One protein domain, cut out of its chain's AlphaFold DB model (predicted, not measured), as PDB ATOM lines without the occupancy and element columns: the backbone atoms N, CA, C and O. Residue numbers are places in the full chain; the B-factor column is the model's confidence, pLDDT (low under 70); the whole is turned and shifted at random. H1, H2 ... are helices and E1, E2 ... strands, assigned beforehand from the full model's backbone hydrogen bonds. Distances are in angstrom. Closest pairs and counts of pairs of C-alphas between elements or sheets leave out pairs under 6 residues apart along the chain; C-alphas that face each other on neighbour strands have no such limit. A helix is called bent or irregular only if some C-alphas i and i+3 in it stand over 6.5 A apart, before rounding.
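AT A GLANCE: This is residues 266 to 390 of the 409 residues of the protein "ULP_PROTEASE domain-containing protein" of Capsicum annuum (UniProt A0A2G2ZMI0). A small antiparallel sheet has H3 over one face, and H1 packs on both H3 and the long helix H2, which reaches away from the sheet. The links at residues 283 to 289 and 362 to 367 stick out. The 125 printed residues have three named helices and three named strands, along the chain H1, H2, E1, E2, E3, H3, of mixed class; the sheet's order is E1, E2, E3. The whole is compact, with a radius of gyration of the C-alphas of 15.6 A and spans of 44 by 38 by 25 A.

IN THESE COORDINATES: H1, residues 270 to 281, begins at C-alpha (-42.704, -66.058, 214.406) and is 17.6 A long. H2, residues 292 to 313, measures 31.4 A. E1, residues 329 to 335, measures 19.3 A; E2, residues 342 to 348, 19.2 A; E3, residues 353 to 358, 15.6 A. H3, residues 370 to 385, measures 23.4 A and ends at C-alpha (-58.999, -60.052, 211.905); it has a kink of 30 degrees near residue 378 and is only just irregular, with C-alphas 377 and 380 6.8 A apart.

HOW THE PARTS SIT: E1, E2 and E3 form a meander, each strand the antiparallel neighbour of the one before; N 332 and O 345 are 2.8 A apart, N 346 and O 355 2.8 A. H3 lies over E2 at a height over the sheet of 6.7 A, only just slantwise at 31 degrees on the local plane. H1 only grazes the sheet with residues 270 to 272. H1 and H2, a helical hairpin, touch at a steep tilt of 42 degrees, closest at C-alphas of Tyr 273 and Asn 305, 4.8 A. H1 touches residues 371 to 378 of H3, about perpendicular at 82 degrees, closest at C-alphas of His 278 and Lys 374, 6.5 A. H2 and H3 only just touch, with 3 pairs of C-alphas within 8 A, closest at Ala 310 and Tyr 382, 7.2 A. Every O i to N i+4 pair is within hydrogen-bond range in H2, 6 of 8 in H1 and 10 of 12 in H3.

THE WHOLE: The C-alphas farthest apart, of Gln 293 and Lys 363, are 48.2 A apart. The printed part has no cut; the links H2 to E1 and E3 to H3 are long. Mean pLDDT of the printed part is 82.0, and 19 residues are under 70, among them 359 to 366.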
ATOM      1  N   THR A 266     -40.477 -59.831 218.223       87.38
ATOM      2  CA  THR A 266     -41.024 -61.197 218.188       87.38
ATOM      3  C   THR A 266     -39.935 -62.239 218.410       87.38
ATOM      4  O   THR A 266     -38.778 -62.044 218.037       87.38
ATOM      5  N   SER A 267     -40.323 -63.412 218.909       84.69
ATOM      6  CA  SER A 267     -39.475 -64.604 218.825       84.69
ATOM      7  C   SER A 267     -39.093 -64.914 217.368       84.69
ATOM      8  O   SER A 267     -39.874 -64.670 216.442       84.69
ATOM      9  N   CYS A 268     -37.913 -65.504 217.158       81.38
ATOM     10  CA  CYS A 268     -37.454 -65.980 215.848       81.38
ATOM     11  C   CYS A 268     -38.353 -67.081 215.253       81.38
ATOM     12  O   CYS A 268     -38.383 -67.267 214.036       81.38
ATOM     13  N   PHE A 269     -39.146 -67.762 216.089       84.00
ATOM     14  CA  PHE A 269     -40.163 -68.717 215.645       84.00
ATOM     15  C   PHE A 269     -41.384 -68.057 214.980       84.00
ATOM     16  O   PHE A 269     -42.163 -68.758 214.344       84.00
ATOM     17  N   PHE A 270     -41.549 -66.725 215.029       88.56
ATOM     18  CA  PHE A 270     -42.704 -66.058 214.406       88.56
ATOM     19  C   PHE A 270     -42.846 -66.367 212.905       88.56
ATOM     20  O   PHE A 270     -43.961 -66.564 212.421       88.56
ATOM     21  N   LYS A 271     -41.720 -66.531 212.191       88.19
ATOM     22  CA  LYS A 271     -41.695 -67.033 210.806       88.19
ATOM     23  C   LYS A 271     -42.482 -68.345 210.662       88.19
ATOM     24  O   LYS A 271     -43.351 -68.431 209.800       88.19
ATOM     25  N   SER A 272     -42.187 -69.364 211.472       88.69
ATOM     26  CA  SER A 272     -42.729 -70.717 211.265       88.69
ATOM     27  C   SER A 272     -44.214 -70.832 211.615       88.69
ATOM     28  O   SER A 272     -44.893 -71.709 211.070       88.69
ATOM     29  N   TYR A 273     -44.744 -69.925 212.446       89.88
ATOM     30  CA  TYR A 273     -46.189 -69.786 212.620       89.88
ATOM     31  C   TYR A 273     -46.850 -69.264 211.337       89.88
ATOM     32  O   TYR A 273     -47.801 -69.877 210.863       89.88
ATOM     33  N   VAL A 274     -46.299 -68.218 210.710       90.50
ATOM     34  CA  VAL A 274     -46.836 -67.610 209.473       90.50
ATOM     35  C   VAL A 274     -46.686 -68.513 208.237       90.50
ATOM     36  O   VAL A 274     -47.504 -68.450 207.319       90.50
ATOM     37  N   GLU A 275     -45.669 -69.380 208.186       90.31
ATOM     38  CA  GLU A 275     -45.390 -70.175 206.982       90.31
ATOM     39  C   GLU A 275     -46.447 -71.233 206.642       90.31
ATOM     40  O   GLU A 275     -46.752 -71.382 205.458       90.31
ATOM     41  N   LYS A 276     -47.007 -71.953 207.626       89.00
ATOM     42  CA  LYS A 276     -47.975 -73.035 207.347       89.00
ATOM     43  C   LYS A 276     -49.348 -72.526 206.875       89.00
ATOM     44  O   LYS A 276     -49.835 -73.052 205.872       89.00
ATOM     45  N   PRO A 277     -49.953 -71.495 207.503       88.88
ATOM     46  CA  PRO A 277     -51.152 -70.853 206.973       88.88
ATOM     47  C   PRO A 277     -50.915 -70.304 205.563       88.88
ATOM     48  O   PRO A 277     -51.707 -70.587 204.668       88.88
ATOM     49  N   HIS A 278     -49.776 -69.638 205.305       91.69
ATOM     50  CA  HIS A 278     -49.450 -69.181 203.949       91.69
ATOM     51  C   HIS A 278     -49.457 -70.333 202.938       91.69
ATOM     52  O   HIS A 278     -50.025 -70.181 201.864       91.69
ATOM     53  N   THR A 279     -48.842 -71.483 203.233       89.75
ATOM     54  CA  THR A 279     -48.847 -72.618 202.288       89.75
ATOM     55  C   THR A 279     -50.232 -73.232 202.063       89.75
ATOM     56  O   THR A 279     -50.435 -73.832 201.013       89.75
ATOM     57  N   ARG A 280     -51.182 -73.058 202.995       87.56
ATOM     58  CA  ARG A 280     -52.567 -73.543 202.864       87.56
ATOM     59  C   ARG A 280     -53.465 -72.564 202.094       87.56
ATOM     60  O   ARG A 280     -54.266 -73.007 201.280       87.56
ATOM     61  N   TYR A 281     -53.316 -71.253 202.308       88.19
ATOM     62  CA  TYR A 281     -54.101 -70.220 201.607       88.19
ATOM     63  C   TYR A 281     -53.519 -69.808 200.246       88.19
ATOM     64  O   TYR A 281     -54.264 -69.437 199.343       88.19
ATOM     65  N   TYR A 282     -52.197 -69.892 200.091       87.50
ATOM     66  CA  TYR A 282     -51.456 -69.536 198.880       87.50
ATOM     67  C   TYR A 282     -50.520 -70.695 198.477       87.50
ATOM     68  O   TYR A 282     -49.292 -70.575 198.600       87.50
ATOM     69  N   PRO A 283     -51.076 -71.843 198.042       83.62
ATOM     70  CA  PRO A 283     -50.285 -72.975 197.568       83.62
ATOM     71  C   PRO A 283     -49.557 -72.622 196.262       83.62
ATOM     72  O   PRO A 283     -50.084 -71.908 195.409       83.62
ATOM     73  N   ALA A 284     -48.326 -73.117 196.107       77.00
ATOM     74  CA  ALA A 284     -47.476 -72.812 194.948       77.00
ATOM     75  C   ALA A 284     -47.847 -73.606 193.680       77.00
ATOM     76  O   ALA A 284     -47.521 -73.186 192.572       77.00
ATOM     77  N   GLU A 285     -48.538 -74.732 193.849       76.06
ATOM     78  CA  GLU A 285     -49.081 -75.581 192.787       76.06
ATOM     79  C   GLU A 285     -50.570 -75.842 193.081       76.06
ATOM     80  O   GLU A 285     -50.970 -75.789 194.251       76.06
ATOM     81  N   PRO A 286     -51.421 -76.095 192.065       68.50
ATOM     82  CA  PRO A 286     -52.808 -76.490 192.302       68.50
ATOM     83  C   PRO A 286     -52.845 -77.752 193.169       68.50
ATOM     84  O   PRO A 286     -52.048 -78.667 192.966       68.50
ATOM     85  N   ALA A 287     -53.751 -77.780 194.149       64.56
ATOM     86  CA  ALA A 287     -53.722 -78.768 195.219       64.56
ATOM     87  C   ALA A 287     -53.682 -80.211 194.689       64.56
ATOM     88  O   ALA A 287     -54.609 -80.669 194.018       64.56
ATOM     89  N   VAL A 288     -52.623 -80.940 195.059       66.44
ATOM     90  CA  VAL A 288     -52.647 -82.405 195.077       66.44
ATOM     91  C   VAL A 288     -53.831 -82.821 195.948       66.44
ATOM     92  O   VAL A 288     -54.052 -82.226 197.003       66.44
ATOM     93  N   GLU A 289     -54.601 -83.814 195.505       69.56
ATOM     94  CA  GLU A 289     -55.815 -84.266 196.187       69.56
ATOM     95  C   GLU A 289     -55.465 -84.906 197.544       69.56
ATOM     96  O   GLU A 289     -55.203 -86.105 197.657       69.56
ATOM     97  N   LEU A 290     -55.382 -84.068 198.584       70.25
ATOM     98  CA  LEU A 290     -55.060 -84.483 199.943       70.25
ATOM     99  C   LEU A 290     -56.140 -85.431 200.462       70.25
ATOM    100  O   LEU A 290     -57.336 -85.145 200.381       70.25
ATOM    101  N   SER A 291     -55.718 -86.535 201.080       79.88
ATOM    102  CA  SER A 291     -56.655 -87.392 201.806       79.88
ATOM    103  C   SER A 291     -57.361 -86.589 202.905       79.88
ATOM    104  O   SER A 291     -56.738 -85.770 203.585       79.88
ATOM    105  N   THR A 292     -58.648 -86.856 203.131       81.62
ATOM    106  CA  THR A 292     -59.475 -86.129 204.114       81.62
ATOM    107  C   THR A 292     -58.866 -86.138 205.523       81.62
ATOM    108  O   THR A 292     -59.000 -85.174 206.272       81.62
ATOM    109  N   GLN A 293     -58.143 -87.206 205.880       83.06
ATOM    110  CA  GLN A 293     -57.425 -87.313 207.151       83.06
ATOM    111  C   GLN A 293     -56.190 -86.402 207.216       83.06
ATOM    112  O   GLN A 293     -55.922 -85.810 208.265       83.06
ATOM    113  N   GLN A 294     -55.439 -86.269 206.118       83.25
ATOM    114  CA  GLN A 294     -54.291 -85.366 206.059       83.25
ATOM    115  C   GLN A 294     -54.741 -83.902 206.037       83.25
ATOM    116  O   GLN A 294     -54.212 -83.113 206.815       83.25
ATOM    117  N   ASP A 295     -55.765 -83.557 205.251       84.50
ATOM    118  CA  ASP A 295     -56.310 -82.195 205.220       84.50
ATOM    119  C   ASP A 295     -56.797 -81.736 206.607       84.50
ATOM    120  O   ASP A 295     -56.429 -80.659 207.078       84.50
ATOM    121  N   TYR A 296     -57.535 -82.595 207.319       86.12
ATOM    122  CA  TYR A 296     -57.951 -82.347 208.701       86.12
ATOM    123  C   TYR A 296     -56.755 -82.146 209.651       86.12
ATOM    124  O   TYR A 296     -56.760 -81.243 210.492       86.12
ATOM    125  N   THR A 297     -55.700 -82.952 209.492       87.56
ATOM    126  CA  THR A 297     -54.472 -82.854 210.300       87.56
ATOM    127  C   THR A 297     -53.731 -81.539 210.045       87.56
ATOM    128  O   THR A 297     -53.297 -80.880 210.991       87.56
ATOM    129  N   GLU A 298     -53.618 -81.116 208.785       87.69
ATOM    130  CA  GLU A 298     -53.010 -79.838 208.408       87.69
ATOM    131  C   GLU A 298     -53.854 -78.643 208.873       87.69
ATOM    132  O   GLU A 298     -53.300 -77.665 209.375       87.69
ATOM    133  N   SER A 299     -55.185 -78.747 208.811       87.94
ATOM    134  CA  SER A 299     -56.119 -77.729 209.303       87.94
ATOM    135  C   SER A 299     -55.962 -77.469 210.812       87.94
ATOM    136  O   SER A 299     -55.829 -76.317 211.227       87.94
ATOM    137  N   ILE A 300     -55.844 -78.521 211.637       90.19
ATOM    138  CA  ILE A 300     -55.550 -78.395 213.083       90.19
ATOM    139  C   ILE A 300     -54.222 -77.664 213.333       90.19
ATOM    140  O   ILE A 300     -54.092 -76.901 214.292       90.19
ATOM    141  N   VAL A 301     -53.211 -77.926 212.503       91.94
ATOM    142  CA  VAL A 301     -51.885 -77.308 212.632       91.94
ATOM    143  C   VAL A 301     -51.904 -75.843 212.188       91.94
ATOM    144  O   VAL A 301     -51.200 -75.033 212.789       91.94
ATOM    145  N   VAL A 302     -52.714 -75.487 211.187       90.88
ATOM    146  CA  VAL A 302     -52.926 -74.092 210.776       90.88
ATOM    147  C   VAL A 302     -53.667 -73.313 211.859       90.88
ATOM    148  O   VAL A 302     -53.105 -72.334 212.333       90.88
ATOM    149  N   ALA A 303     -54.814 -73.790 212.355       89.31
ATOM    150  CA  ALA A 303     -55.571 -73.092 213.403       89.31
ATOM    151  C   ALA A 303     -54.705 -72.764 214.640       89.31
ATOM    152  O   ALA A 303     -54.644 -71.620 215.081       89.31
ATOM    153  N   LYS A 304     -53.915 -73.736 215.126       92.12
ATOM    154  CA  LYS A 304     -52.971 -73.517 216.240       92.12
ATOM    155  C   LYS A 304     -51.881 -72.491 215.921       92.12
ATOM    156  O   LYS A 304     -51.463 -71.746 216.803       92.12
ATOM    157  N   ASN A 305     -51.380 -72.463 214.686       92.12
ATOM    158  CA  ASN A 305     -50.423 -71.444 214.256       92.12
ATOM    159  C   ASN A 305     -51.063 -70.042 214.249       92.12
ATOM    160  O   ASN A 305     -50.387 -69.074 214.584       92.12
ATOM    161  N   GLU A 306     -52.344 -69.932 213.901       92.19
ATOM    162  CA  GLU A 306     -53.091 -68.669 213.884       92.19
ATOM    163  C   GLU A 306     -53.391 -68.167 215.299       92.19
ATOM    164  O   GLU A 306     -53.151 -66.989 215.578       92.19
ATOM    165  N   ASP A 307     -53.742 -69.065 216.227       90.38
ATOM    166  CA  ASP A 307     -53.786 -68.768 217.665       90.38
ATOM    167  C   ASP A 307     -52.438 -68.203 218.150       90.38
ATOM    168  O   ASP A 307     -52.396 -67.191 218.850       90.38
ATOM    169  N   PHE A 308     -51.304 -68.811 217.770       90.50
ATOM    170  CA  PHE A 308     -49.979 -68.288 218.133       90.50
ATOM    171  C   PHE A 308     -49.689 -66.914 217.511       90.50
ATOM    172  O   PHE A 308     -49.110 -66.061 218.183       90.50
ATOM    173  N   ILE A 309     -50.107 -66.655 216.268       91.44
ATOM    174  CA  ILE A 309     -49.949 -65.337 215.629       91.44
ATOM    175  C   ILE A 309     -50.780 -64.278 216.365       91.44
ATOM    176  O   ILE A 309     -50.243 -63.221 216.700       91.44
ATOM    177  N   ALA A 310     -52.044 -64.570 216.681       90.81
ATOM    178  CA  ALA A 310     -52.911 -63.682 217.451       90.81
ATOM    179  C   ALA A 310     -52.325 -63.388 218.844       90.81
ATOM    180  O   ALA A 310     -52.169 -62.228 219.221       90.81
ATOM    181  N   ASN A 311     -51.903 -64.419 219.583       88.75
ATOM    182  CA  ASN A 311     -51.286 -64.256 220.904       88.75
ATOM    183  C   ASN A 311     -49.960 -63.465 220.857       88.75
ATOM    184  O   ASN A 311     -49.669 -62.708 221.784       88.75
ATOM    185  N   ILE A 312     -49.179 -63.566 219.773       89.19
ATOM    186  CA  ILE A 312     -47.990 -62.725 219.550       89.19
ATOM    187  C   ILE A 312     -48.384 -61.268 219.258       89.19
ATOM    188  O   ILE A 312     -47.747 -60.364 219.800       89.19
ATOM    189  N   ILE A 313     -49.438 -61.023 218.469       89.44
ATOM    190  CA  ILE A 313     -49.983 -59.676 218.197       89.44
ATOM    191  C   ILE A 313     -50.528 -59.022 219.480       89.44
ATOM    192  O   ILE A 313     -50.337 -57.823 219.698       89.44
ATOM    193  N   TYR A 314     -51.133 -59.802 220.378       86.62
ATOM    194  CA  TYR A 314     -51.559 -59.350 221.708       86.62
ATOM    195  C   TYR A 314     -50.429 -59.273 222.751       86.62
ATOM    196  O   TYR A 314     -50.677 -58.831 223.867       86.62
ATOM    197  N   GLY A 315     -49.195 -59.663 222.415       84.44
ATOM    198  CA  GLY A 315     -48.037 -59.621 223.320       84.44
ATOM    199  C   GLY A 315     -47.926 -60.798 224.304       84.44
ATOM    200  O   GLY A 315     -46.857 -61.021 224.869       84.44
ATOM    201  N   PHE A 316     -48.971 -61.621 224.449       80.88
ATOM    202  CA  PHE A 316     -49.073 -62.702 225.440       80.88
ATOM    203  C   PHE A 316     -47.982 -63.789 225.346       80.88
ATOM    204  O   PHE A 316     -47.783 -64.543 226.296       80.88
ATOM    205  N   CYS A 317     -47.265 -63.894 224.222       73.12
ATOM    206  CA  CYS A 317     -46.242 -64.923 224.009       73.12
ATOM    207  C   CYS A 317     -44.822 -64.579 224.503       73.12
ATOM    208  O   CYS A 317     -43.950 -65.443 224.403       73.12
ATOM    209  N   MET A 318     -44.546 -63.371 225.011       74.00
ATOM    210  CA  MET A 318     -43.247 -63.054 225.633       74.00
ATOM    211  C   MET A 318     -43.430 -62.230 226.919       74.00
ATOM    212  O   MET A 318     -44.245 -61.312 226.908       74.00
ATOM    213  N   PRO A 319     -42.637 -62.452 227.990       56.66
ATOM    214  CA  PRO A 319     -42.758 -61.683 229.239       56.66
ATOM    215  C   PRO A 319     -42.593 -60.163 229.075       56.66
ATOM    216  O   PRO A 319     -43.178 -59.392 229.825       56.66
ATOM    217  N   THR A 320     -41.816 -59.735 228.077       64.94
ATOM    218  CA  THR A 320     -41.589 -58.329 227.697       64.94
ATOM    219  C   THR A 320     -42.283 -57.947 226.380       64.94
ATOM    220  O   THR A 320     -41.991 -56.905 225.794       64.94
ATOM    221  N   GLY A 321     -43.185 -58.796 225.878       72.00
ATOM    222  CA  GLY A 321     -43.903 -58.582 224.626       72.00
ATOM    223  C   GLY A 321     -45.011 -57.550 224.787       72.00
ATOM    224  O   GLY A 321     -46.103 -57.874 225.244       72.00
ATOM    225  N   LEU A 322     -44.766 -56.306 224.370       82.62
ATOM    226  CA  LEU A 322     -45.834 -55.310 224.302       82.62
ATOM    227  C   LEU A 322     -46.857 -55.704 223.213       82.62
ATOM    228  O   LEU A 322     -46.432 -56.083 222.112       82.62
ATOM    229  N   PRO A 323     -48.175 -55.578 223.474       85.25
ATOM    230  CA  PRO A 323     -49.210 -55.714 222.454       85.25
ATOM    231  C   PRO A 323     -48.942 -54.775 221.277       85.25
ATOM    232  O   PRO A 323     -48.591 -53.608 221.461       85.25
ATOM    233  N   TRP A 324     -49.133 -55.255 220.052       88.06
ATOM    234  CA  TRP A 324     -48.681 -54.528 218.862       88.06
ATOM    235  C   TRP A 324     -49.408 -53.188 218.689       88.06
ATOM    236  O   TRP A 324     -48.833 -52.234 218.179       88.06
ATOM    237  N   TYR A 325     -50.654 -53.080 219.154       81.19
ATOM    238  CA  TYR A 325     -51.459 -51.859 219.042       81.19
ATOM    239  C   TYR A 325     -51.012 -50.711 219.971       81.19
ATOM    240  O   TYR A 325     -51.524 -49.602 219.842       81.19
ATOM    241  N   ILE A 326     -50.051 -50.940 220.881       79.25
ATOM    242  CA  ILE A 326     -49.442 -49.883 221.713       79.25
ATOM    243  C   ILE A 326     -48.002 -49.518 221.304       79.25
ATOM    244  O   ILE A 326     -47.335 -48.785 222.033       79.25
ATOM    245  N   VAL A 327     -47.513 -50.003 220.155       82.12
ATOM    246  CA  VAL A 327     -46.166 -49.704 219.632       82.12
ATOM    247  C   VAL A 327     -46.197 -49.221 218.179       82.12
ATOM    248  O   VAL A 327     -47.144 -49.464 217.438       82.12
ATOM    249  N   ASP A 328     -45.134 -48.531 217.760       81.50
ATOM    250  CA  ASP A 328     -45.007 -47.962 216.413       81.50
ATOM    251  C   ASP A 328     -44.283 -48.910 215.448       81.50
ATOM    252  O   ASP A 328     -44.620 -48.960 214.261       81.50
ATOM    253  N   GLU A 329     -43.303 -49.668 215.954       86.75
ATOM    254  CA  GLU A 329     -42.452 -50.576 215.178       86.75
ATOM    255  C   GLU A 329     -42.374 -51.982 215.811       86.75
ATOM    256  O   GLU A 329     -42.194 -52.126 217.017       86.75
ATOM    257  N   VAL A 330     -42.462 -53.046 215.007       89.50
ATOM    258  CA  VAL A 330     -42.314 -54.438 215.474       89.50
ATOM    259  C   VAL A 330     -41.108 -55.092 214.823       89.50
ATOM    260  O   VAL A 330     -41.018 -55.175 213.598       89.50
ATOM    261  N   TYR A 331     -40.186 -55.569 215.652       90.00
ATOM    262  CA  TYR A 331     -38.901 -56.124 215.255       90.00
ATOM    263  C   TYR A 331     -39.006 -57.646 215.138       90.00
ATOM    264  O   TYR A 331     -39.151 -58.355 216.132       90.00
ATOM    265  N   VAL A 332     -38.923 -58.153 213.910       90.88
ATOM    266  CA  VAL A 332     -39.084 -59.571 213.578       90.88
ATOM    267  C   VAL A 332     -37.757 -60.132 213.049       90.88
ATOM    268  O   VAL A 332     -37.387 -59.847 211.903       90.88
ATOM    269  N   PRO A 333     -37.013 -60.921 213.847       88.50
ATOM    270  CA  PRO A 333     -35.817 -61.618 213.388       88.50
ATOM    271  C   PRO A 333     -36.198 -62.858 212.566       88.50
ATOM    272  O   PRO A 333     -36.890 -63.754 213.048       88.50
ATOM    273  N   ILE A 334     -35.734 -62.922 211.317       85.31
ATOM    274  CA  ILE A 334     -36.121 -63.942 210.334       85.31
ATOM    275  C   ILE A 334     -34.877 -64.693 209.857       85.31
ATOM    276  O   ILE A 334     -33.970 -64.105 209.266       85.31
ATOM    277  N   ASN A 335     -34.850 -66.008 210.085       86.06
ATOM    278  CA  ASN A 335     -33.861 -66.901 209.488       86.06
ATOM    279  C   ASN A 335     -34.306 -67.282 208.068       86.06
ATOM    280  O   ASN A 335     -35.365 -67.891 207.883       86.06
ATOM    281  N   CYS A 336     -33.481 -66.951 207.077       79.50
ATOM    282  CA  CYS A 336     -33.748 -67.158 205.655       79.50
ATOM    283  C   CYS A 336     -33.106 -68.444 205.091       79.50
ATOM    284  O   CYS A 336     -32.576 -68.461 203.978       79.50
ATOM    285  N   GLY A 337     -33.121 -69.528 205.875       66.69
ATOM    286  CA  GLY A 337     -32.909 -70.903 205.400       66.69
ATOM    287  C   GLY A 337     -31.460 -71.306 205.115       66.69
ATOM    288  O   GLY A 337     -31.218 -72.420 204.659       66.69
ATOM    289  N   LYS A 338     -30.491 -70.431 205.393       63.75
ATOM    290  CA  LYS A 338     -29.063 -70.778 205.463       63.75
ATOM    291  C   LYS A 338     -28.608 -70.569 206.897       63.75
ATOM    292  O   LYS A 338     -29.033 -69.598 207.515       63.75
ATOM    293  N   GLU A 339     -27.723 -71.432 207.386       62.94
ATOM    294  CA  GLU A 339     -27.342 -71.564 208.806       62.94
ATOM    295  C   GLU A 339     -27.053 -70.227 209.516       62.94
ATOM    296  O   GLU A 339     -27.437 -70.044 210.669       62.94
ATOM    297  N   PHE A 340     -26.476 -69.255 208.797       68.88
ATOM    298  CA  PHE A 340     -26.121 -67.929 209.319       68.88
ATOM    299  C   PHE A 340     -26.811 -66.749 208.601       68.88
ATOM    300  O   PHE A 340     -26.447 -65.596 208.834       68.88
ATOM    301  N   TYR A 341     -27.798 -66.983 207.724       81.06
ATOM    302  CA  TYR A 341     -28.469 -65.900 206.988       81.06
ATOM    303  C   TYR A 341     -29.698 -65.368 207.733       81.06
ATOM    304  O   TYR A 341     -30.810 -65.884 207.600       81.06
ATOM    305  N   TRP A 342     -29.481 -64.282 208.475       83.25
ATOM    306  CA  TRP A 342     -30.522 -63.566 209.206       83.25
ATOM    307  C   TRP A 342     -30.879 -62.227 208.558       83.25
ATOM    308  O   TRP A 342     -30.012 -61.469 208.105       83.25
ATOM    309  N   VAL A 343     -32.175 -61.933 208.566       84.75
ATOM    310  CA  VAL A 343     -32.783 -60.687 208.097       84.75
ATOM    311  C   VAL A 343     -33.671 -60.150 209.212       84.75
ATOM    312  O   VAL A 343     -34.473 -60.886 209.779       84.75
ATOM    313  N   LEU A 344     -33.546 -58.863 209.529       88.50
ATOM    314  CA  LEU A 344     -34.433 -58.190 210.474       88.50
ATOM    315  C   LEU A 344     -35.509 -57.434 209.687       88.50
ATOM    316  O   LEU A 344     -35.207 -56.491 208.953       88.50
ATOM    317  N   ALA A 345     -36.763 -57.848 209.834       89.12
ATOM    318  CA  ALA A 345     -37.908 -57.079 209.369       89.12
ATOM    319  C   ALA A 345     -38.379 -56.148 210.493       89.12
ATOM    320  O   ALA A 345     -38.548 -56.584 211.627       89.12
ATOM    321  N   VAL A 346     -38.600 -54.874 210.179       86.94
ATOM    322  CA  VAL A 346     -39.214 -53.900 211.088       86.94
ATOM    323  C   VAL A 346     -40.551 -53.485 210.487       86.94
ATOM    324  O   VAL A 346     -40.600 -52.805 209.460       86.94
ATOM    325  N   ILE A 347     -41.637 -53.953 211.098       88.69
ATOM    326  CA  ILE A 347     -43.011 -53.641 210.705       88.69
ATOM    327  C   ILE A 347     -43.376 -52.308 211.351       88.69
ATOM    328  O   ILE A 347     -43.587 -52.242 212.556       88.69
ATOM    329  N   VAL A 348     -43.462 -51.246 210.561       83.19
ATOM    330  CA  VAL A 348     -43.889 -49.928 211.033       83.19
ATOM    331  C   VAL A 348     -45.399 -49.849 210.894       83.19
ATOM    332  O   VAL A 348     -45.925 -49.658 209.794       83.19
ATOM    333  N   LEU A 349     -46.103 -50.042 212.007       82.00
ATOM    334  CA  LEU A 349     -47.549 -50.263 212.026       82.00
ATOM    335  C   LEU A 349     -48.316 -49.020 211.557       82.00
ATOM    336  O   LEU A 349     -49.200 -49.125 210.706       82.00
ATOM    337  N   LYS A 350     -47.889 -47.829 212.003       75.56
ATOM    338  CA  LYS A 350     -48.419 -46.529 211.547       75.56
ATOM    339  C   LYS A 350     -48.239 -46.285 210.043       75.56
ATOM    340  O   LYS A 350     -49.079 -45.639 209.426       75.56
ATOM    341  N   GLU A 351     -47.171 -46.810 209.439       76.44
ATOM    342  CA  GLU A 351     -46.903 -46.691 207.995       76.44
ATOM    343  C   GLU A 351     -47.477 -47.870 207.181       76.44
ATOM    344  O   GLU A 351     -47.410 -47.846 205.951       76.44
ATOM    345  N   ARG A 352     -48.021 -48.907 207.849       82.50
ATOM    346  CA  ARG A 352     -48.388 -50.220 207.274       82.50
ATOM    347  C   ARG A 352     -47.279 -50.787 206.369       82.50
ATOM    348  O   ARG A 352     -47.529 -51.265 205.260       82.50
ATOM    349  N   LEU A 353     -46.035 -50.676 206.837       83.69
ATOM    350  CA  LEU A 353     -44.821 -50.863 206.043       83.69
ATOM    351  C   LEU A 353     -43.910 -51.928 206.654       83.69
ATOM    352  O   LEU A 353     -43.661 -51.895 207.853       83.69
ATOM    353  N   ILE A 354     -43.311 -52.792 205.829       86.88
ATOM    354  CA  ILE A 354     -42.192 -53.639 206.269       86.88
ATOM    355  C   ILE A 354     -40.876 -53.044 205.752       86.88
ATOM    356  O   ILE A 354     -40.612 -53.001 204.546       86.88
ATOM    357  N   ARG A 355     -40.036 -52.567 206.677       87.19
ATOM    358  CA  ARG A 355     -38.646 -52.159 206.421       87.19
ATOM    359  C   ARG A 355     -37.751 -53.387 206.575       87.19
ATOM    360  O   ARG A 355     -37.836 -54.081 207.582       87.19
ATOM    361  N   VAL A 356     -36.898 -53.669 205.593       86.19
ATOM    362  CA  VAL A 356     -36.083 -54.900 205.571       86.19
ATOM    363  C   VAL A 356     -34.601 -54.572 205.723       86.19
ATOM    364  O   VAL A 356     -34.020 -53.876 204.883       86.19
ATOM    365  N   TYR A 357     -33.991 -55.117 206.775       83.50
ATOM    366  CA  TYR A 357     -32.563 -55.048 207.072       83.50
ATOM    367  C   TYR A 357     -31.920 -56.414 206.792       83.50
ATOM    368  O   TYR A 357     -31.819 -57.282 207.655       83.50
ATOM    369  N   ASP A 358     -31.524 -56.598 205.533       80.44
ATOM    370  CA  ASP A 358     -30.826 -57.782 205.019       80.44
ATOM    371  C   ASP A 358     -29.307 -57.634 205.238       80.44
ATOM    372  O   ASP A 358     -28.666 -56.745 204.669       80.44
ATOM    373  N   SER A 359     -28.736 -58.516 206.064       69.50
ATOM    374  CA  SER A 359     -27.302 -58.563 206.396       69.50
ATOM    375  C   SER A 359     -26.404 -58.874 205.188       69.50
ATOM    376  O   SER A 359     -25.261 -58.419 205.130       69.50
ATOM    377  N   LEU A 360     -26.937 -59.575 204.181       69.06
ATOM    378  CA  LEU A 360     -26.276 -59.963 202.932       69.06
ATOM    379  C   LEU A 360     -26.756 -59.117 201.730       69.06
ATOM    380  O   LEU A 360     -26.571 -59.503 200.561       69.06
ATOM    381  N   SER A 361     -27.336 -57.937 201.992       62.59
ATOM    382  CA  SER A 361     -27.756 -56.960 200.979       62.59
ATOM    383  C   SER A 361     -26.538 -56.315 200.312       62.59
ATOM    384  O   SER A 361     -26.099 -55.218 200.677       62.59
ATOM    385  N   SER A 362     -26.024 -56.958 199.263       59.03
ATOM    386  CA  SER A 362     -25.076 -56.331 198.339       59.03
ATOM    387  C   SER A 362     -25.706 -55.124 197.617       59.03
ATOM    388  O   SER A 362     -26.921 -54.920 197.643       59.03
ATOM    389  N   LYS A 363     -24.877 -54.304 196.952       58.00
ATOM    390  CA  LYS A 363     -25.326 -53.083 196.248       58.00
ATOM    391  C   LYS A 363     -26.338 -53.347 195.116       58.00
ATOM    392  O   LYS A 363     -27.047 -52.426 194.720       58.00
ATOM    393  N   ARG A 364     -26.430 -54.582 194.599       58.78
ATOM    394  CA  ARG A 364     -27.460 -54.978 193.622       58.78
ATOM    395  C   ARG A 364     -28.831 -55.060 194.307       58.78
ATOM    396  O   ARG A 364     -28.972 -55.642 195.386       58.78
ATOM    397  N   LYS A 365     -29.864 -54.527 193.646       57.53
ATOM    398  CA  LYS A 365     -31.265 -54.772 194.018       57.53
ATOM    399  C   LYS A 365     -31.529 -56.276 193.872       57.53
ATOM    400  O   LYS A 365     -31.610 -56.774 192.756       57.53
ATOM    401  N   LYS A 366     -31.605 -56.982 195.000       68.06
ATOM    402  CA  LYS A 366     -32.128 -58.352 195.083       68.06
ATOM    403  C   LYS A 366     -33.620 -58.276 195.393       68.06
ATOM    404  O   LYS A 366     -34.060 -57.337 196.065       68.06
ATOM    405  N   GLU A 367     -34.358 -59.278 194.957       71.69
ATOM    406  CA  GLU A 367     -35.722 -59.520 195.418       71.69
ATOM    407  C   GLU A 367     -35.736 -59.775 196.943       71.69
ATOM    408  O   GLU A 367     -34.717 -60.222 197.487       71.69
ATOM    409  N   PRO A 368     -36.820 -59.452 197.674       73.44
ATOM    410  CA  PRO A 368     -36.914 -59.777 199.094       73.44
ATOM    411  C   PRO A 368     -36.874 -61.296 199.320       73.44
ATOM    412  O   PRO A 368     -37.426 -62.028 198.495       73.44
ATOM    413  N   PRO A 369     -36.298 -61.781 200.437       81.69
ATOM    414  CA  PRO A 369     -36.405 -63.186 200.829       81.69
ATOM    415  C   PRO A 369     -37.859 -63.661 200.818       81.69
ATOM    416  O   PRO A 369     -38.756 -62.898 201.189       81.69
ATOM    417  N   ILE A 370     -38.094 -64.913 200.427       85.50
ATOM    418  CA  ILE A 370     -39.447 -65.471 200.300       85.50
ATOM    419  C   ILE A 370     -40.222 -65.393 201.625       85.50
ATOM    420  O   ILE A 370     -41.417 -65.128 201.626       85.50
ATOM    421  N   GLU A 371     -39.531 -65.492 202.762       88.38
ATOM    422  CA  GLU A 371     -40.075 -65.266 204.105       88.38
ATOM    423  C   GLU A 371     -40.736 -63.895 204.271       88.38
ATOM    424  O   GLU A 371     -41.813 -63.782 204.853       88.38
ATOM    425  N   ILE A 372     -40.090 -62.849 203.750       87.75
ATOM    426  CA  ILE A 372     -40.588 -61.475 203.816       87.75
ATOM    427  C   ILE A 372     -41.817 -61.321 202.921       87.75
ATOM    428  O   ILE A 372     -42.748 -60.608 203.283       87.75
ATOM    429  N   GLN A 373     -41.835 -62.002 201.772       88.62
ATOM    430  CA  GLN A 373     -42.986 -62.010 200.871       88.62
ATOM    431  C   GLN A 373     -44.184 -62.693 201.547       88.62
ATOM    432  O   GLN A 373     -45.247 -62.082 201.639       88.62
ATOM    433  N   LYS A 374     -43.988 -63.886 202.136       90.50
ATOM    434  CA  LYS A 374     -45.019 -64.588 202.920       90.50
ATOM    435  C   LYS A 374     -45.573 -63.714 204.050       90.50
ATOM    436  O   LYS A 374     -46.786 -63.600 204.206       90.50
ATOM    437  N   LEU A 375     -44.691 -63.059 204.813       89.69
ATOM    438  CA  LEU A 375     -45.085 -62.162 205.901       89.69
ATOM    439  C   LEU A 375     -45.869 -60.942 205.389       89.69
ATOM    440  O   LEU A 375     -46.882 -60.585 205.981       89.69
ATOM    441  N   ALA A 376     -45.446 -60.326 204.283       89.75
ATOM    442  CA  ALA A 376     -46.129 -59.176 203.687       89.75
ATOM    443  C   ALA A 376     -47.523 -59.513 203.121       89.75
ATOM    444  O   ALA A 376     -48.378 -58.629 203.072       89.75
ATOM    445  N   VAL A 377     -47.749 -60.768 202.714       90.12
ATOM    446  CA  VAL A 377     -49.054 -61.286 202.267       90.12
ATOM    447  C   VAL A 377     -49.973 -61.595 203.453       90.12
ATOM    448  O   VAL A 377     -51.117 -61.152 203.458       90.12
ATOM    449  N   MET A 378     -49.484 -62.317 204.467       91.19
ATOM    450  CA  MET A 378     -50.323 -62.802 205.575       91.19
ATOM    451  C   MET A 378     -50.612 -61.753 206.654       91.19
ATOM    452  O   MET A 378     -51.707 -61.715 207.213       91.19
ATOM    453  N   LEU A 379     -49.632 -60.909 206.988       88.94
ATOM    454  CA  LEU A 379     -49.733 -60.008 208.139       88.94
ATOM    455  C   LEU A 379     -50.889 -58.988 208.061       88.94
ATOM    456  O   LEU A 379     -51.512 -58.755 209.097       88.94
ATOM    457  N   PRO A 380     -51.214 -58.369 206.904       86.38
ATOM    458  CA  PRO A 380     -52.338 -57.437 206.818       86.38
ATOM    459  C   PRO A 380     -53.675 -58.064 207.229       86.38
ATOM    460  O   PRO A 380     -54.472 -57.385 207.873       86.38
ATOM    461  N   THR A 381     -53.880 -59.343 206.900       87.56
ATOM    462  CA  THR A 381     -55.068 -60.129 207.255       87.56
ATOM    463  C   THR A 381     -55.130 -60.349 208.764       87.56
ATOM    464  O   THR A 381     -56.066 -59.885 209.401       87.56
ATOM    465  N   TYR A 382     -54.073 -60.891 209.383       87.38
ATOM    466  CA  TYR A 382     -54.064 -61.108 210.836       87.38
ATOM    467  C   TYR A 382     -54.186 -59.821 211.663       87.38
ATOM    468  O   TYR A 382     -54.761 -59.857 212.750       87.38
ATOM    469  N   LEU A 383     -53.688 -58.677 211.177       85.25
ATOM    470  CA  LEU A 383     -53.935 -57.387 211.830       85.25
ATOM    471  C   LEU A 383     -55.408 -56.962 211.709       85.25
ATOM    472  O   LEU A 383     -55.973 -56.467 212.682       85.25
ATOM    473  N   LEU A 384     -56.042 -57.169 210.551       84.31
ATOM    474  CA  LEU A 384     -57.461 -56.872 210.354       84.31
ATOM    475  C   LEU A 384     -58.351 -57.760 211.236       84.31
ATOM    476  O   LEU A 384     -59.161 -57.234 211.992       84.31
ATOM    477  N   ASP A 385     -58.147 -59.077 211.208       83.00
ATOM    478  CA  ASP A 385     -58.999 -60.052 211.905       83.00
ATOM    479  C   ASP A 385     -58.896 -59.942 213.436       83.00
ATOM    480  O   ASP A 385     -59.856 -60.195 214.160       83.00
ATOM    481  N   ASN A 386     -57.748 -59.482 213.951       80.56
ATOM    482  CA  ASN A 386     -57.575 -59.146 215.369       80.56
ATOM    483  C   ASN A 386     -58.109 -57.742 215.734       80.56
ATOM    484  O   ASN A 386     -57.864 -57.254 216.843       80.56
ATOM    485  N   GLY A 387     -58.826 -57.064 214.832       75.81
ATOM    486  CA  GLY A 387     -59.431 -55.749 215.056       75.81
ATOM    487  C   GLY A 387     -58.415 -54.638 215.334       75.81
ATOM    488  O   GLY A 387     -58.709 -53.707 216.084       75.81
ATOM    489  N   PHE A 388     -57.190 -54.741 214.800       76.19
ATOM    490  CA  PHE A 388     -56.109 -53.777 215.059       76.19
ATOM    491  C   PHE A 388     -56.481 -52.357 214.609       76.19
ATOM    492  O   PHE A 388     -56.052 -51.383 215.219       76.19
ATOM    493  N   TYR A 389     -57.264 -52.231 213.534       70.31
ATOM    494  CA  TYR A 389     -57.632 -50.935 212.958       70.31
ATOM    495  C   TYR A 389     -58.911 -50.329 213.547       70.31
ATOM    496  O   TYR A 389     -59.106 -49.123 213.417       70.31
ATOM    497  N   ASP A 390     -59.738 -51.133 214.218       68.44
ATOM    498  CA  ASP A 390     -60.964 -50.682 214.889       68.44
ATOM    499  C   ASP A 390     -60.671 -50.163 216.307       68.44
ATOM    500  O   ASP A 390     -61.355 -49.276 216.814       68.44
TER     501      ASP A 390